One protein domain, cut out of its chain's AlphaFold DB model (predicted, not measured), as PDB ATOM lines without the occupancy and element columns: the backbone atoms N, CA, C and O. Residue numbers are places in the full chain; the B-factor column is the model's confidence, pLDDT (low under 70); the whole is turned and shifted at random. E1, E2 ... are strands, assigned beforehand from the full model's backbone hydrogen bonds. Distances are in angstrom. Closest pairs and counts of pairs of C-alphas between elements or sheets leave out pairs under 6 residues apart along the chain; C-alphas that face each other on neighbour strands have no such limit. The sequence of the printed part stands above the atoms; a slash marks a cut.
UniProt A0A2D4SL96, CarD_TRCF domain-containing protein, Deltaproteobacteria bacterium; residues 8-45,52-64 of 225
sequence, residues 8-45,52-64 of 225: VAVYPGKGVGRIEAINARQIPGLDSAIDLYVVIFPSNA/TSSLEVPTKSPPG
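AT A GLANCE: This is residues 8 to 45 and 52 to 64 of the 225 residues of the protein "CarD_TRCF domain-containing protein" of Deltaproteobacteria bacterium (UniProt A0A2D4SL96). One small sheet of four strands, strongly twisted and curled, makes this domain, with E2 bending partway so that its first part pairs with the short E1 and its later part lies beside E3, which has E4 on its other side. The loop of residues 26 to 33 lies at one end of the long axis and the cut end at Ala 45 at the other. The printed part has 51 residues, no named helix and four strands along the chain, E1 E2 E3 E4, which is also their order in the antiparallel sheet; the class is all strand. The whole is loose, with a radius of gyration of the C-alphas of 12.5 A, and elongated, spanning 40 by 24 by 15 A.

IN THESE COORDINATES: Find C-alpha 8 at (45.270, 48.025, -44.209); here E1 begins, residues 8 to 11. E2, residues 15 to 25, runs 24.8 A to C-alpha 25 at (29.060, 42.584, -30.338) and bends by 70 degrees at residue 20. E3, residues 34 to 41, covers 22.0 A, and E4, residues 53 to 58, covers 16.2 A, ending at C-alpha 58 at (38.586, 41.029, -31.611).

HOW THE PARTS SIT: E1, E2 and E3 form a meander, each strand the antiparallel neighbour of the one before. Look first at the hairpin of E1 and E2, where N 9 and O 17 are 2.9 A apart, within hydrogen-bond range. The pairing of E2 is staggered: residues 15 to 18 pair with E1, residues 18 to 25 with E3. In the hairpin of E2 and E3, N 36 and O 23 are 2.7 A apart. E3 and E4 are antiparallel, with N 37 and O 57 2.8 A apart. The edge strands E1 and E4 are apart.

THE WHOLE: The C-alphas of Asp 31 and Ala 45, the two farthest apart, are 40.6 A from each other. Residues 46 to 51 are not printed, and C-alphas 45 and 52 are 9.6 A apart across this cut, in the link from E3 to E4. The link from E1 to E2 is tight and that from E2 to E3 short. Mean pLDDT of the printed part is 80.1; look for values under 70 at residues 43 to 45, 52 to 53 and 63 to 64.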
ATOM      1  N   VAL A   8      44.838  49.312 -43.656       87.56
ATOM      2  CA  VAL A   8      45.270  48.025 -44.209       87.56
ATOM      3  C   VAL A   8      45.968  47.225 -43.111       87.56
ATOM      4  O   VAL A   8      46.846  47.749 -42.418       87.56
ATOM      5  N   ALA A   9      45.584  45.962 -42.962       88.50
ATOM      6  CA  ALA A   9      46.129  45.034 -41.982       88.50
ATOM      7  C   ALA A   9      46.427  43.683 -42.639       88.50
ATOM      8  O   ALA A   9      45.734  43.257 -43.555       88.50
ATOM      9  N   VAL A  10      47.452  42.992 -42.156       88.31
ATOM     10  CA  VAL A  10      47.830  41.653 -42.612       88.31
ATOM     11  C   VAL A  10      47.312  40.635 -41.606       88.31
ATOM     12  O   VAL A  10      47.523  40.794 -40.400       88.31
ATOM     13  N   TYR A  11      46.652  39.590 -42.097       87.19
ATOM     14  CA  TYR A  11      46.277  38.432 -41.296       87.19
ATOM     15  C   TYR A  11      47.161  37.239 -41.687       87.19
ATOM     16  O   TYR A  11      47.105  36.799 -42.844       87.19
ATOM     17  N   PRO A  12      47.959  36.687 -40.751       84.38
ATOM     18  CA  PRO A  12      48.831  35.546 -41.012       84.38
ATOM     19  C   PRO A  12      48.118  34.393 -41.730       84.38
ATOM     20  O   PRO A  12      47.055  33.932 -41.311       84.38
ATOM     21  N   GLY A  13      48.687  33.944 -42.850       76.25
ATOM     22  CA  GLY A  13      48.154  32.855 -43.673       76.25
ATOM     23  C   GLY A  13      46.925  33.181 -44.537       76.25
ATOM     24  O   GLY A  13      46.559  32.339 -45.358       76.25
ATOM     25  N   LYS A  14      46.290  34.356 -44.386       79.88
ATOM     26  CA  LYS A  14      45.201  34.822 -45.273       79.88
ATOM     27  C   LYS A  14      45.619  35.942 -46.218       79.88
ATOM     28  O   LYS A  14      45.035  36.026 -47.286       79.88
ATOM     29  N   GLY A  15      46.608  36.749 -45.838       84.25
ATOM     30  CA  GLY A  15      47.133  37.823 -46.680       84.25
ATOM     31  C   GLY A  15      46.726  39.205 -46.195       84.25
ATOM     32  O   GLY A  15      46.492  39.425 -44.998       84.25
ATOM     33  N   VAL A  16      46.696  40.154 -47.124       86.94
ATOM     34  CA  VAL A  16      46.458  41.564 -46.811       86.94
ATOM     35  C   VAL A  16      44.973  41.884 -46.921       86.94
ATOM     36  O   VAL A  16      44.349  41.649 -47.946       86.94
ATOM     37  N   GLY A  17      44.401  42.453 -45.865       87.00
ATOM     38  CA  GLY A  17      43.011  42.882 -45.818       87.00
ATOM     39  C   GLY A  17      42.860  44.363 -45.478       87.00
ATOM     40  O   GLY A  17      43.761  45.015 -44.945       87.00
ATOM     41  N   ARG A  18      41.684  44.911 -45.778       88.19
ATOM     42  CA  ARG A  18      41.270  46.260 -45.378       88.19
ATOM     43  C   ARG A  18      40.224  46.171 -44.276       88.19
ATOM     44  O   ARG A  18      39.339  45.323 -44.318       88.19
ATOM     45  N   ILE A  19      40.299  47.079 -43.310       89.12
ATOM     46  CA  ILE A  19      39.282  47.195 -42.265       89.12
ATOM     47  C   ILE A  19      38.091  47.971 -42.817       89.12
ATOM     48  O   ILE A  19      38.196  49.163 -43.103       89.12
ATOM     49  N   GLU A  20      36.971  47.274 -42.958       88.81
ATOM     50  CA  GLU A  20      35.696  47.799 -43.453       88.81
ATOM     51  C   GLU A  20      34.947  48.547 -42.346       88.81
ATOM     52  O   GLU A  20      34.441  49.648 -42.542       88.81
ATOM     53  N   ALA A  21      34.886  47.944 -41.157       87.94
ATOM     54  CA  ALA A  21      34.080  48.425 -40.045       87.94
ATOM     55  C   ALA A  21      34.642  47.958 -38.696       87.94
ATOM     56  O   ALA A  21      35.456  47.035 -38.617       87.94
ATOM     57  N   ILE A  22      34.181  48.605 -37.623       89.25
ATOM     58  CA  ILE A  22      34.413  48.183 -36.241       89.25
ATOM     59  C   ILE A  22      33.037  47.974 -35.612       89.25
ATOM     60  O   ILE A  22      32.307  48.940 -35.406       89.25
ATOM     61  N   ASN A  23      32.687  46.721 -35.335       88.62
ATOM     62  CA  ASN A  23      31.385  46.334 -34.800       88.62
ATOM     63  C   ASN A  23      31.503  45.984 -33.320       88.62
ATOM     64  O   ASN A  23      32.345  45.175 -32.942       88.62
ATOM     65  N   ALA A  24      30.623  46.527 -32.485       87.69
ATOM     66  CA  ALA A  24      30.484  46.076 -31.106       87.69
ATOM     67  C   ALA A  24      29.494  44.906 -31.055       87.69
ATOM     68  O   ALA A  24      28.347  45.039 -31.486       87.69
ATOM     69  N   ARG A  25      29.921  43.758 -30.521       85.88
ATOM     70  CA  ARG A  25      29.060  42.584 -30.338       85.88
ATOM     71  C   ARG A  25      28.978  42.218 -28.866       85.88
ATOM     72  O   ARG A  25      29.995  42.003 -28.207       85.88
ATOM     73  N   GLN A  26      27.755  42.108 -28.357       84.88
ATOM     74  CA  GLN A  26      27.510  41.547 -27.036       84.88
ATOM     75  C   GLN A  26      27.512  40.021 -27.141       84.88
ATOM     76  O   GLN A  26      26.725  39.437 -27.887       84.88
ATOM     77  N   ILE A  27      28.429  39.376 -26.423       81.50
ATOM     78  CA  ILE A  27      28.493  37.918 -26.339       81.50
ATOM     79  C   ILE A  27      27.763  37.500 -25.058       81.50
ATOM     80  O   ILE A  27      28.074  38.045 -23.997       81.50
ATOM     81  N   PRO A  28      26.810  36.552 -25.123       82.31
ATOM     82  CA  PRO A  28      26.176  36.012 -23.925       82.31
ATOM     83  C   PRO A  28      27.233  35.498 -22.937       82.31
ATOM     84  O   PRO A  28      28.067  34.672 -23.302       82.31
ATOM     85  N   GLY A  29      27.212  36.001 -21.701       80.75
ATOM     86  CA  GLY A  29      28.174  35.634 -20.654       80.75
ATOM     87  C   GLY A  29      29.357  36.593 -20.461       80.75
ATOM     88  O   GLY A  29      30.166  36.348 -19.573       80.75
ATOM     89  N   LEU A  30      29.461  37.682 -21.234       78.19
ATOM     90  CA  LEU A  30      30.340  38.810 -20.909       78.19
ATOM     91  C   LEU A  30      29.522  40.035 -20.488       78.19
ATOM     92  O   LEU A  30      28.576  40.423 -21.171       78.19
ATOM     93  N   ASP A  31      29.962  40.702 -19.419       76.94
ATOM     94  CA  ASP A  31      29.317  41.909 -18.878       76.94
ATOM     95  C   ASP A  31      29.470  43.145 -19.783       76.94
ATOM     96  O   ASP A  31      28.901  44.203 -19.524       76.94
ATOM     97  N   SER A  32      30.272  43.063 -20.845       81.81
ATOM     98  CA  SER A  32      30.547  44.181 -21.748       81.81
ATOM     99  C   SER A  32      30.626  43.721 -23.197       81.81
ATOM    100  O   SER A  32      31.132  42.638 -23.495       81.81
ATOM    101  N   ALA A  33      30.152  44.572 -24.110       81.25
ATOM    102  CA  ALA A  33      30.313  44.352 -25.541       81.25
ATOM    103  C   ALA A  33      31.802  44.345 -25.926       81.25
ATOM    104  O   ALA A  33      32.608  45.104 -25.379       81.25
ATOM    105  N   ILE A  34      32.162  43.473 -26.867       85.62
ATOM    106  CA  ILE A  34      33.514  43.388 -27.416       85.62
ATOM    107  C   ILE A  34      33.508  44.051 -28.788       85.62
ATOM    108  O   ILE A  34      32.685  43.709 -29.638       85.62
ATOM    109  N   ASP A  35      34.454  44.957 -29.021       87.19
ATOM    110  CA  ASP A  35      34.664  45.527 -30.347       87.19
ATOM    111  C   ASP A  35      35.413  44.521 -31.237       87.19
ATOM    112  O   ASP A  35      36.451  43.969 -30.846       87.19
ATOM    113  N   LEU A  36      34.911  44.328 -32.453       86.88
ATOM    114  CA  LEU A  36      35.407  43.429 -33.489       86.88
ATOM    115  C   LEU A  36      35.777  44.249 -34.734       86.88
ATOM    116  O   LEU A  36      34.965  45.023 -35.236       86.88
ATOM    117  N   TYR A  37      36.985  44.066 -35.256       88.31
ATOM    118  CA  TYR A  37      37.359  44.546 -36.583       88.31
ATOM    119  C   TYR A  37      36.739  43.643 -37.644       88.31
ATOM    120  O   TYR A  37      36.924  42.430 -37.585       88.31
ATOM    121  N   VAL A  38      36.067  44.229 -38.632       87.56
ATOM    122  CA  VAL A  38      35.636  43.532 -39.848       87.56
ATOM    123  C   VAL A  38      36.710  43.743 -40.906       87.56
ATOM    124  O   VAL A  38      36.869  44.851 -41.422       87.56
ATOM    125  N   VAL A  39      37.481  42.695 -41.192       87.00
ATOM    126  CA  VAL A  39      38.568  42.724 -42.178       87.00
ATOM    127  C   VAL A  39      38.107  42.045 -43.454       87.00
ATOM    128  O   VAL A  39      37.680  40.898 -43.414       87.00
ATOM    129  N   ILE A  40      38.217  42.744 -44.576       84.94
ATOM    130  CA  ILE A  40      37.893  42.244 -45.909       84.94
ATOM    131  C   ILE A  40      39.186  41.949 -46.659       84.94
ATOM    132  O   ILE A  40      40.031  42.834 -46.812       84.94
ATOM    133  N   PHE A  41      39.318  40.717 -47.144       82.94
ATOM    134  CA  PHE A  41      40.398  40.323 -48.045       82.94
ATOM    135  C   PHE A  41      39.916  40.469 -49.493       82.94
ATOM    136  O   PHE A  41      38.899  39.860 -49.847       82.94
ATOM    137  N   PRO A  42      40.590  41.279 -50.328       70.25
ATOM    138  CA  PRO A  42      40.297  41.326 -51.751       70.25
ATOM    139  C   PRO A  42      40.669  39.967 -52.360       70.25
ATOM    140  O   PRO A  42      41.819  39.555 -52.300       70.25
ATOM    141  N   SER A  43      39.683  39.248 -52.894       61.69
ATOM    142  CA  SER A  43      39.915  37.986 -53.599       61.69
ATOM    143  C   SER A  43      40.143  38.247 -55.086       61.69
ATOM    144  O   SER A  43      39.472  39.086 -55.685       61.69
ATOM    145  N   ASN A  44      41.043  37.475 -55.692       51.22
ATOM    146  CA  ASN A  44      41.344  37.488 -57.129       51.22
ATOM    147  C   ASN A  44      40.350  36.624 -57.936       51.22
ATOM    148  O   ASN A  44      40.579  36.335 -59.111       51.22
ATOM    149  N   ALA A  45      39.290  36.126 -57.294       44.25
ATOM    150  CA  ALA A  45      38.418  35.110 -57.857       44.25
ATOM    151  C   ALA A  45      37.494  35.663 -58.956       44.25
ATOM    152  O   ALA A  45      36.828  36.682 -58.798       44.25
ATOM    153  N   THR A  52      33.737  38.080 -50.773       54.34
ATOM    154  CA  THR A  52      34.557  38.915 -49.894       54.34
ATOM    155  C   THR A  52      34.659  38.235 -48.533       54.34
ATOM    156  O   THR A  52      33.729  38.308 -47.731       54.34
ATOM    157  N   SER A  53      35.749  37.503 -48.294       65.94
ATOM    158  CA  SER A  53      35.913  36.765 -47.049       65.94
ATOM    159  C   SER A  53      36.111  37.808 -45.964       65.94
ATOM    160  O   SER A  53      37.194  38.367 -45.819       65.94
ATOM    161  N   SER A  54      35.033  38.138 -45.261       73.19
ATOM    162  CA  SER A  54      35.073  39.033 -44.124       73.19
ATOM    163  C   SER A  54      35.443  38.219 -42.891       73.19
ATOM    164  O   SER A  54      34.886  37.153 -42.621       73.19
ATOM    165  N   LEU A  55      36.440  38.694 -42.155       81.12
ATOM    166  CA  LEU A  55      36.865  38.089 -40.905       81.12
ATOM    167  C   LEU A  55      36.624  39.071 -39.769       81.12
ATOM    168  O   LEU A  55      37.148  40.184 -39.778       81.12
ATOM    169  N   GLU A  56      35.861  38.633 -38.774       83.56
ATOM    170  CA  GLU A  56      35.692  39.364 -37.524       83.56
ATOM    171  C   GLU A  56      36.844  39.026 -36.569       83.56
ATOM    172  O   GLU A  56      37.021  37.873 -36.164       83.56
ATOM    173  N   VAL A  57      37.642  40.029 -36.200       84.44
ATOM    174  CA  VAL A  57      38.778  39.868 -35.283       84.44
ATOM    175  C   VAL A  57      38.601  40.758 -34.054       84.44
ATOM    176  O   VAL A  57      38.461  41.971 -34.207       84.44
ATOM    177  N   PRO A  58      38.662  40.219 -32.822       85.69
ATOM    178  CA  PRO A  58      38.586  41.029 -31.611       85.69
ATOM    179  C   PRO A  58      39.658  42.114 -31.547       85.69
ATOM    180  O   PRO A  58      40.853  41.843 -31.694       85.69
ATOM    181  N   THR A  59      39.233  43.343 -31.250       82.62
ATOM    182  CA  THR A  59      40.145  44.483 -31.073       82.62
ATOM    183  C   THR A  59      41.084  44.312 -29.881       82.62
ATOM    184  O   THR A  59      42.207  44.818 -29.895       82.62
ATOM    185  N   LYS A  60      40.630  43.587 -28.855       80.00
ATOM    186  CA  LYS A  60      41.400  43.219 -27.670       80.00
ATOM    187  C   LYS A  60      41.792  41.750 -27.788       80.00
ATOM    188  O   LYS A  60      40.987  40.864 -27.519       80.00
ATOM    189  N   SER A  61      43.030  41.509 -28.201       72.31
ATOM    190  CA  SER A  61      43.652  40.184 -28.172       72.31
ATOM    191  C   SER A  61      44.709  40.132 -27.062       72.31
ATOM    192  O   SER A  61      45.313  41.165 -26.763       72.31
ATOM    193  N   PRO A  62      44.946  38.967 -26.430       71.31
ATOM    194  CA  PRO A  62      46.044  38.807 -25.482       71.31
ATOM    195  C   PRO A  62      47.394  39.156 -26.135       71.31
ATOM    196  O   PRO A  62      47.567  38.868 -27.325       71.31
ATOM    197  N   PRO A  63      48.365  39.709 -25.384       64.56
ATOM    198  CA  PRO A  63      49.716  39.945 -25.893       64.56
ATOM    199  C   PRO A  63      50.302  38.670 -26.515       64.56
ATOM    200  O   PRO A  63      50.211  37.594 -25.925       64.56
ATOM    201  N   GLY A  64      50.855  38.776 -27.726       63.59
ATOM    202  CA  GLY A  64      51.409  37.633 -28.467       63.59
ATOM    203  C   GLY A  64      50.381  36.728 -29.163       63.59
ATOM    204  O   GLY A  64      50.766  35.752 -29.798       63.59
TER     205      GLY A  64